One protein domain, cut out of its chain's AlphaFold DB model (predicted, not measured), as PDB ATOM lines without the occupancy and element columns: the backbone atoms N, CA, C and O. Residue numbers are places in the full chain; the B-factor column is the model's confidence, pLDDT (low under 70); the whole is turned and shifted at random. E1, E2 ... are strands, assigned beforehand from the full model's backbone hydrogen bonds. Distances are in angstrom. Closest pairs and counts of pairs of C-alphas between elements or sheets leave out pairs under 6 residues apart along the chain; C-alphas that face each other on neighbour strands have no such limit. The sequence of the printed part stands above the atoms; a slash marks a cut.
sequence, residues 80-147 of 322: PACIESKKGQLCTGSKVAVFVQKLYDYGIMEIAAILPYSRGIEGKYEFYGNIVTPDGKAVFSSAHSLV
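AT A GLANCE: This is residues 80 to 147 of the 322 residues of an uncharacterized protein of Spirochaetae bacterium HGW-Spirochaetae-10 (UniProt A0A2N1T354). A small, strongly twisted sheet of four strands, E3 to E6, rolls into a loose, only partly closed barrel; the long strands E4 and E5 bend sharply, and the edge strands E3 and E6 come near each other where residues 145 to 146 pair with E3. The small hairpin of E1 and E2 forms a separate two-stranded piece by E4, far from the middle. The printed part has 68 residues with six named strands, E1 to E6 in order along the chain, and no named helix; the class is all strand. The larger sheet has the order E3, E4, E5, E6, and both sheets are antiparallel. The whole is compact, with a radius of gyration of the C-alphas of 11.1 A and spans of 30 by 25 by 18 A.

IN THESE COORDINATES: E4, residues 105 to 116, is the longest strand, 22.4 A from C-alpha 105 at (45.135, 24.568, -44.505) to C-alpha 116 at (23.428, 21.428, -40.112). E5, residues 125 to 132, measures 20.2 A. E3, residues 95 to 100, measures 14.4 A, and E6, residues 138 to 143, 14.2 A, ending with C-alpha 143 at (34.783, 24.196, -41.798). E1 is residues 82 to 85, beginning with C-alpha 82 at (25.371, 25.593, -29.268), and E2 is residues 88 to 91; they measure 9.6 A and 9.9 A.

HOW THE PARTS SIT: E3, E4, E5 and E6 form a meander, each strand the antiparallel neighbour of the one before. E4 bends by 97 degrees at residue 110 and E5 by 64 degrees at residue 129. In the hairpin of E4 and E5, N 112 and O 128 are within hydrogen-bond range at 2.7 A. In the hairpin of E3 and E4, N 98 and O 107 are within range at 2.9 A. In the hairpin of E5 and E6, N 127 and O 143 are within range at 2.8 A. The edge strands E3 and E6 have 5 pairs of C-alphas within 8 A, the closest being those of Val 100 and Ala 143, 5.3 A apart. Residues 98 to 99 of E3 also pair, antiparallel, with residues 145 to 146. In the hairpin of E1 and E2, N 83 and O 90 are within range at 2.8 A. The closest C-alphas of E2 and E4 are those of Cys 91 and Ile 111, 7.2 A apart. E2 and E3 are apart, and so are E1 and E6.

THE WHOLE: The two C-alphas farthest apart are those of Gly 120 and Gly 136, 31.8 A. The printed part has no cut. No link is long: E4 to E5, with 8 residues, is short, and the other links are tight. The mean pLDDT of the printed part is 77.3; it is under 70 at 16 residues, among them 118 to 124, 86 to 88 and 134 to 136.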
ATOM      1  N   PRO A  80      21.338  26.768 -34.437       87.88
ATOM      2  CA  PRO A  80      21.766  26.380 -33.103       87.88
ATOM      3  C   PRO A  80      22.851  27.333 -32.588       87.88
ATOM      4  O   PRO A  80      23.895  27.507 -33.213       87.88
ATOM      5  N   ALA A  81      22.624  27.907 -31.405       88.62
ATOM      6  CA  ALA A  81      23.637  28.700 -30.710       88.62
ATOM      7  C   ALA A  81      24.770  27.821 -30.159       88.62
ATOM      8  O   ALA A  81      25.922  28.248 -30.119       88.62
ATOM      9  N   CYS A  82      24.434  26.592 -29.755       88.50
ATOM     10  CA  CYS A  82      25.371  25.593 -29.268       88.50
ATOM     11  C   CYS A  82      24.995  24.196 -29.767       88.50
ATOM     12  O   CYS A  82      23.817  23.902 -29.983       88.50
ATOM     13  N   ILE A  83      25.987  23.319 -29.889       84.94
ATOM     14  CA  ILE A  83      25.822  21.906 -30.239       84.94
ATOM     15  C   ILE A  83      26.664  21.025 -29.317       84.94
ATOM     16  O   ILE A  83      27.703  21.450 -28.810       84.94
ATOM     17  N   GLU A  84      26.249  19.775 -29.135       77.88
ATOM     18  CA  GLU A  84      27.102  18.755 -28.525       77.88
ATOM     19  C   GLU A  84      28.021  18.137 -29.581       77.88
ATOM     20  O   GLU A  84      27.582  17.686 -30.644       77.88
ATOM     21  N   SER A  85      29.313  18.095 -29.274       70.38
ATOM     22  CA  SER A  85      30.327  17.397 -30.055       70.38
ATOM     23  C   SER A  85      30.985  16.306 -29.209       70.38
ATOM     24  O   SER A  85      30.842  16.283 -27.987       70.38
ATOM     25  N   LYS A  86      31.788  15.432 -29.836       62.31
ATOM     26  CA  LYS A  86      32.644  14.477 -29.102       62.31
ATOM     27  C   LYS A  86      33.581  15.168 -28.092       62.31
ATOM     28  O   LYS A  86      34.064  14.508 -27.183       62.31
ATOM     29  N   LYS A  87      33.823  16.472 -28.260       59.31
ATOM     30  CA  LYS A  87      34.754  17.294 -27.479       59.31
ATOM     31  C   LYS A  87      34.037  18.205 -26.473       59.31
ATOM     32  O   LYS A  87      34.653  19.092 -25.910       59.31
ATOM     33  N   GLY A  88      32.731  18.012 -26.260       68.69
ATOM     34  CA  GLY A  88      31.916  18.855 -25.383       68.69
ATOM     35  C   GLY A  88      31.012  19.827 -26.141       68.69
ATOM     36  O   GLY A  88      30.791  19.689 -27.351       68.69
ATOM     37  N   GLN A  89      30.441  20.782 -25.404       81.25
ATOM     38  CA  GLN A  89      29.510  21.765 -25.947       81.25
ATOM     39  C   GLN A  89      30.272  22.864 -26.696       81.25
ATOM     40  O   GLN A  89      31.100  23.563 -26.118       81.25
ATOM     41  N   LEU A  90      29.969  23.031 -27.980       81.69
ATOM     42  CA  LEU A  90      30.539  24.076 -28.827       81.69
ATOM     43  C   LEU A  90      29.482  25.126 -29.109       81.69
ATOM     44  O   LEU A  90      28.387  24.774 -29.542       81.69
ATOM     45  N   CYS A  91      29.816  26.393 -28.895       87.50
ATOM     46  CA  CYS A  91      28.896  27.509 -29.067       87.50
ATOM     47  C   CYS A  91      29.443  28.542 -30.053       87.50
ATOM     48  O   CYS A  91      30.645  28.623 -30.313       87.50
ATOM     49  N   THR A  92      28.562  29.390 -30.579       90.38
ATOM     50  CA  THR A  92      28.984  30.629 -31.245       90.38
ATOM     51  C   THR A  92      29.854  31.464 -30.297       90.38
ATOM     52  O   THR A  92      29.515  31.620 -29.125       90.38
ATOM     53  N   GLY A  93      30.967  31.999 -30.795       86.38
ATOM     54  CA  GLY A  93      31.995  32.718 -30.035       86.38
ATOM     55  C   GLY A  93      33.131  31.830 -29.513       86.38
ATOM     56  O   GLY A  93      34.188  32.348 -29.154       86.38
ATOM     57  N   SER A  94      32.967  30.503 -29.505       83.56
ATOM     58  CA  SER A  94      34.051  29.583 -29.153       83.56
ATOM     59  C   SER A  94      35.176  29.639 -30.192       83.56
ATOM     60  O   SER A  94      34.924  29.754 -31.395       83.56
ATOM     61  N   LYS A  95      36.424  29.526 -29.721       82.62
ATOM     62  CA  LYS A  95      37.607  29.375 -30.575       82.62
ATOM     63  C   LYS A  95      37.944  27.899 -30.715       82.62
ATOM     64  O   LYS A  95      38.146  27.232 -29.708       82.62
ATOM     65  N   VAL A  96      38.012  27.415 -31.946       77.88
ATOM     66  CA  VAL A  96      38.232  26.001 -32.268       77.88
ATOM     67  C   VAL A  96      39.304  25.860 -33.342       77.88
ATOM     68  O   VAL A  96      39.418  26.709 -34.226       77.88
ATOM     69  N   ALA A  97      40.086  24.785 -33.285       78.25
ATOM     70  CA  ALA A  97      40.973  24.427 -34.387       78.25
ATOM     71  C   ALA A  97      40.182  23.699 -35.479       78.25
ATOM     72  O   ALA A  97      39.411  22.774 -35.204       78.25
ATOM     73  N   VAL A  98      40.377  24.114 -36.725       79.81
ATOM     74  CA  VAL A  98      39.652  23.592 -37.884       79.81
ATOM     75  C   VAL A  98      40.600  23.298 -39.031       79.81
ATOM     76  O   VAL A  98      41.624  23.962 -39.193       79.81
ATOM     77  N   PHE A  99      40.215  22.333 -39.857       77.12
ATOM     78  CA  PHE A  99      40.765  22.185 -41.196       77.12
ATOM     79  C   PHE A  99      39.821  22.839 -42.205       77.12
ATOM     80  O   PHE A  99      38.615  22.565 -42.227       77.12
ATOM     81  N   VAL A 100      40.368  23.710 -43.049       75.31
ATOM     82  CA  VAL A 100      39.605  24.497 -44.016       75.31
ATOM     83  C   VAL A 100      39.854  23.949 -45.407       75.31
ATOM     84  O   VAL A 100      40.852  24.270 -46.046       75.31
ATOM     85  N   GLN A 101      38.899  23.175 -45.923       68.75
ATOM     86  CA  GLN A 101      38.996  22.592 -47.266       68.75
ATOM     87  C   GLN A 101      39.270  23.632 -48.359       68.75
ATOM     88  O   GLN A 101      40.071  23.379 -49.249       68.75
ATOM     89  N   LYS A 102      38.641  24.816 -48.294       70.12
ATOM     90  CA  LYS A 102      38.835  25.871 -49.307       70.12
ATOM     91  C   LYS A 102      40.279  26.384 -49.354       70.12
ATOM     92  O   LYS A 102      40.737  26.795 -50.416       70.12
ATOM     93  N   LEU A 103      40.968  26.385 -48.214       68.19
ATOM     94  CA  LEU A 103      42.348  26.855 -48.094       68.19
ATOM     95  C   LEU A 103      43.365  25.710 -48.178       68.19
ATOM     96  O   LEU A 103      44.544  25.989 -48.357       68.19
ATOM     97  N   TYR A 104      42.914  24.453 -48.071       71.69
ATOM     98  CA  TYR A 104      43.770  23.283 -47.843       71.69
ATOM     99  C   TYR A 104      44.766  23.518 -46.698       71.69
ATOM    100  O   TYR A 104      45.933  23.150 -46.790       71.69
ATOM    101  N   ASP A 105      44.299  24.167 -45.631       71.44
ATOM    102  CA  ASP A 105      45.135  24.568 -44.505       71.44
ATOM    103  C   ASP A 105      44.361  24.470 -43.188       71.44
ATOM    104  O   ASP A 105      43.122  24.449 -43.152       71.44
ATOM    105  N   TYR A 106      45.110  24.415 -42.097       75.81
ATOM    106  CA  TYR A 106      44.592  24.457 -40.742       75.81
ATOM    107  C   TYR A 106      44.432  25.902 -40.276       75.81
ATOM    108  O   TYR A 106      45.059  26.827 -40.787       75.81
ATOM    109  N   GLY A 107      43.600  26.123 -39.266       77.94
ATOM    110  CA  GLY A 107      43.469  27.442 -38.668       77.94
ATOM    111  C   GLY A 107      42.699  27.429 -37.364       77.94
ATOM    112  O   GLY A 107      42.112  26.423 -36.966       77.94
ATOM    113  N   ILE A 108      42.705  28.578 -36.697       82.44
ATOM    114  CA  ILE A 108      41.877  28.819 -35.517       82.44
ATOM    115  C   ILE A 108      40.669  29.627 -35.969       82.44
ATOM    116  O   ILE A 108      40.824  30.751 -36.447       82.44
ATOM    117  N   MET A 109      39.481  29.053 -35.810       87.38
ATOM    118  CA  MET A 109      38.210  29.697 -36.107       87.38
ATOM    119  C   MET A 109      37.564  30.209 -34.824       87.38
ATOM    120  O   MET A 109      37.435  29.462 -33.859       87.38
ATOM    121  N   GLU A 110      37.091  31.451 -34.837       89.44
ATOM    122  CA  GLU A 110      36.061  31.905 -33.897       89.44
ATOM    123  C   GLU A 110      34.683  31.704 -34.539       89.44
ATOM    124  O   GLU A 110      34.380  32.320 -35.566       89.44
ATOM    125  N   ILE A 111      33.869  30.809 -33.969       90.56
ATOM    126  CA  ILE A 111      32.599  30.381 -34.571       90.56
ATOM    127  C   ILE A 111      31.605  31.548 -34.579       90.56
ATOM    128  O   ILE A 111      31.173  32.020 -33.533       90.56
ATOM    129  N   ALA A 112      31.186  31.988 -35.759       92.12
ATOM    130  CA  ALA A 112      30.143  32.992 -35.949       92.12
ATOM    131  C   ALA A 112      28.753  32.371 -36.177       92.12
ATOM    132  O   ALA A 112      27.759  32.945 -35.742       92.12
ATOM    133  N   ALA A 113      28.675  31.217 -36.845       91.88
ATOM    134  CA  ALA A 113      27.428  30.486 -37.069       91.88
ATOM    135  C   ALA A 113      27.673  28.972 -37.158       91.88
ATOM    136  O   ALA A 113      28.748  28.529 -37.563       91.88
ATOM    137  N   ILE A 114      26.653  28.193 -36.793       90.19
ATOM    138  CA  ILE A 114      26.651  26.728 -36.847       90.19
ATOM    139  C   ILE A 114      25.437  26.299 -37.667       90.19
ATOM    140  O   ILE A 114      24.309  26.669 -37.345       90.19
ATOM    141  N   LEU A 115      25.658  25.545 -38.740       87.06
ATOM    142  CA  LEU A 115      24.602  25.060 -39.626       87.06
ATOM    143  C   LEU A 115      24.602  23.529 -39.651       87.06
ATOM    144  O   LEU A 115      25.667  22.931 -39.574       87.06
ATOM    145  N   PRO A 116      23.450  22.854 -39.791       78.62
ATOM    146  CA  PRO A 116      23.428  21.428 -40.112       78.62
ATOM    147  C   PRO A 116      24.135  21.168 -41.450       78.62
ATOM    148  O   PRO A 116      23.869  21.863 -42.434       78.62
ATOM    149  N   TYR A 117      25.025  20.174 -41.505       72.62
ATOM    150  CA  TYR A 117      25.764  19.871 -42.734       72.62
ATOM    151  C   TYR A 117      24.824  19.269 -43.783       72.62
ATOM    152  O   TYR A 117      24.170  18.251 -43.553       72.62
ATOM    153  N   SER A 118      24.745  19.899 -44.953       61.12
ATOM    154  CA  SER A 118      23.775  19.547 -46.001       61.12
ATOM    155  C   SER A 118      24.303  18.542 -47.037       61.12
ATOM    156  O   SER A 118      23.565  18.161 -47.944       61.12
ATOM    157  N   ARG A 119      25.565  18.092 -46.927       56.09
ATOM    158  CA  ARG A 119      26.268  17.327 -47.978       56.09
ATOM    159  C   ARG A 119      26.787  15.951 -47.543       56.09
ATOM    160  O   ARG A 119      27.952  15.656 -47.759       56.09
ATOM    161  N   GLY A 120      25.931  15.096 -46.976       41.16
ATOM    162  CA  GLY A 120      26.026  13.617 -47.048       41.16
ATOM    163  C   GLY A 120      27.323  12.885 -46.635       41.16
ATOM    164  O   GLY A 120      27.385  11.673 -46.810       41.16
ATOM    165  N   ILE A 121      28.338  13.565 -46.104       46.62
ATOM    166  CA  ILE A 121      29.631  13.026 -45.658       46.62
ATOM    167  C   ILE A 121      29.822  13.436 -44.190       46.62
ATOM    168  O   ILE A 121      29.303  14.467 -43.766       46.62
ATOM    169  N   GLU A 122      30.488  12.588 -43.402       43.94
ATOM    170  CA  GLU A 122      30.541  12.660 -41.936       43.94
ATOM    171  C   GLU A 122      30.916  14.038 -41.367       43.94
ATOM    172  O   GLU A 122      32.011  14.559 -41.558       43.94
ATOM    173  N   GLY A 123      29.969  14.574 -40.596       57.44
ATOM    174  CA  GLY A 123      30.019  15.832 -39.861       57.44
ATOM    175  C   GLY A 123      28.582  16.326 -39.721       57.44
ATOM    176  O   GLY A 123      27.953  16.655 -40.713       57.44
ATOM    177  N   LYS A 124      27.991  16.311 -38.517       68.81
ATOM    178  CA  LYS A 124      26.578  16.728 -38.343       68.81
ATOM    179  C   LYS A 124      26.366  18.222 -38.627       68.81
ATOM    180  O   LYS A 124      25.244  18.635 -38.914       68.81
ATOM    181  N   TYR A 125      27.431  19.017 -38.537       81.31
ATOM    182  CA  TYR A 125      27.380  20.470 -38.578       81.31
ATOM    183  C   TYR A 125      28.534  21.062 -39.396       81.31
ATOM    184  O   TYR A 125      29.628  20.501 -39.439       81.31
ATOM    185  N   GLU A 126      28.274  22.212 -40.005       86.88
ATOM    186  CA  GLU A 126      29.230  23.122 -40.623       86.88
ATOM    187  C   GLU A 126      29.393  24.357 -39.733       86.88
ATOM    188  O   GLU A 126      28.410  24.951 -39.281       86.88
ATOM    189  N   PHE A 127      30.638  24.746 -39.489       88.88
ATOM    190  CA  PHE A 127      31.004  25.916 -38.704       88.88
ATOM    191  C   PHE A 127      31.442  27.028 -39.645       88.88
ATOM    192  O   PHE A 127      32.229  26.791 -40.557       88.88
ATOM    193  N   TYR A 128      30.962  28.242 -39.406       91.19
ATOM    194  CA  TYR A 128      31.352  29.433 -40.152       91.19
ATOM    195  C   TYR A 128      31.974  30.438 -39.207       91.19
ATOM    196  O   TYR A 128      31.445  30.662 -38.118       91.19
ATOM    197  N   GLY A 129      33.056  31.082 -39.621       91.75
ATOM    198  CA  GLY A 129      33.737  32.047 -38.772       91.75
ATOM    199  C   GLY A 129      34.959  32.668 -39.420       91.75
ATOM    200  O   GLY A 129      35.383  32.276 -40.508       91.75
ATOM    201  N   ASN A 130      35.532  33.643 -38.716       88.06
ATOM    202  CA  ASN A 130      36.840  34.186 -39.063       88.06
ATOM    203  C   ASN A 130      37.907  33.166 -38.678       88.06
ATOM    204  O   ASN A 130      37.956  32.729 -37.527       88.06
ATOM    205  N   ILE A 131      38.757  32.824 -39.637       86.25
ATOM    206  CA  ILE A 131      39.821  31.841 -39.492       86.25
ATOM    207  C   ILE A 131      41.152  32.556 -39.587       86.25
ATOM    208  O   ILE A 131      41.377  33.309 -40.531       86.25
ATOM    209  N   VAL A 132      42.029  32.289 -38.625       82.00
ATOM    210  CA  VAL A 132      43.431  32.702 -38.664       82.00
ATOM    211  C   VAL A 132      44.279  31.481 -38.999       82.00
ATOM    212  O   VAL A 132      44.343  30.535 -38.207       82.00
ATOM    213  N   THR A 133      44.903  31.492 -40.174       75.12
ATOM    214  CA  THR A 133      45.822  30.443 -40.645       75.12
ATOM    215  C   THR A 133      47.221  30.588 -40.020       75.12
ATOM    216  O   THR A 133      47.561  31.651 -39.487       75.12
ATOM    217  N   PRO A 134      48.075  29.546 -40.090       65.94
ATOM    218  CA  PRO A 134      49.465  29.580 -39.641       65.94
ATOM    219  C   PRO A 134      50.319  30.736 -40.162       65.94
ATOM    220  O   PRO A 134      51.231  31.184 -39.464       65.94
ATOM    221  N   ASP A 135      50.046  31.216 -41.373       65.31
ATOM    222  CA  ASP A 135      50.753  32.336 -42.001       65.31
ATOM    223  C   ASP A 135      50.174  33.717 -41.633       65.31
ATOM    224  O   ASP A 135      50.665  34.738 -42.115       65.31
ATOM    225  N   GLY A 136      49.163  33.756 -40.760       66.50
ATOM    226  CA  GLY A 136      48.562  34.979 -40.233       66.50
ATOM    227  C   GLY A 136      47.479  35.585 -41.111       66.50
ATOM    228  O   GLY A 136      46.999  36.679 -40.803       66.50
ATOM    229  N   LYS A 137      47.064  34.906 -42.188       71.50
ATOM    230  CA  LYS A 137      45.928  35.361 -42.989       71.50
ATOM    231  C   LYS A 137      44.635  35.167 -42.206       71.50
ATOM    232  O   LYS A 137      44.381  34.110 -41.633       71.50
ATOM    233  N   ALA A 138      43.812  36.210 -42.206       77.44
ATOM    234  CA  ALA A 138      42.461  36.168 -41.679       77.44
ATOM    235  C   ALA A 138      41.477  36.040 -42.846       77.44
ATOM    236  O   ALA A 138      41.450  36.904 -43.723       77.44
ATOM    237  N   VAL A 139      40.684  34.970 -42.872       85.44
ATOM    238  CA  VAL A 139      39.670  34.730 -43.911       85.44
ATOM    239  C   VAL A 139      38.383  34.259 -43.247       85.44
ATOM    240  O   VAL A 139      38.425  33.414 -42.356       85.44
ATOM    241  N   PHE A 140      37.233  34.771 -43.683       87.06
ATOM    242  CA  PHE A 140      35.950  34.200 -43.286       87.06
ATOM    243  C   PHE A 140      35.658  32.973 -44.152       87.06
ATOM    244  O   PHE A 140      35.653  33.050 -45.383       87.06
ATOM    245  N   SER A 141      35.473  31.813 -43.528       89.12
ATOM    246  CA  SER A 141      35.234  30.573 -44.263       89.12
ATOM    247  C   SER A 141      34.420  29.573 -43.462       89.12
ATOM    248  O   SER A 141      34.096  29.803 -42.294       89.12
ATOM    249  N   SER A 142      34.099  28.460 -44.115       87.94
ATOM    250  CA  SER A 142      33.431  27.328 -43.496       87.94
ATOM    251  C   SER A 142      34.394  26.178 -43.212       87.94
ATOM    252  O   SER A 142      35.397  25.982 -43.904       87.94
ATOM    253  N   ALA A 143      34.084  25.412 -42.174       84.44
ATOM    254  CA  ALA A 143      34.783  24.196 -41.798       84.44
ATOM    255  C   ALA A 143      33.769  23.127 -41.373       84.44
ATOM    256  O   ALA A 143      32.796  23.413 -40.684       84.44
ATOM    257  N   HIS A 144      34.011  21.882 -41.766       76.75
ATOM    258  CA  HIS A 144      33.170  20.716 -41.445       76.75
ATOM    259  C   HIS A 144      33.921  19.695 -40.577       76.75
ATOM    260  O   HIS A 144      33.324  18.732 -40.106       76.75
ATOM    261  N   SER A 145      35.220  19.912 -40.341       71.62
ATOM    262  CA  SER A 145      36.048  19.076 -39.477       71.62
ATOM    263  C   SER A 145      36.686  19.913 -38.375       71.62
ATOM    264  O   SER A 145      37.339  20.929 -38.634       71.62
ATOM    265  N   LEU A 146      36.477  19.467 -37.138       73.62
ATOM    266  CA  LEU A 146      37.132  20.003 -35.954       73.62
ATOM    267  C   LEU A 146      38.389  19.185 -35.687       73.62
ATOM    268  O   LEU A 146      38.302  17.973 -35.475       73.62
ATOM    269  N   VAL A 147      39.534  19.847 -35.597       68.88
ATOM    270  CA  VAL A 147      40.798  19.208 -35.205       68.88
ATOM    271  C   VAL A 147      40.825  19.064 -33.684       68.88
ATOM    272  O   VAL A 147      40.171  19.837 -32.981       68.88
TER     273      VAL A 147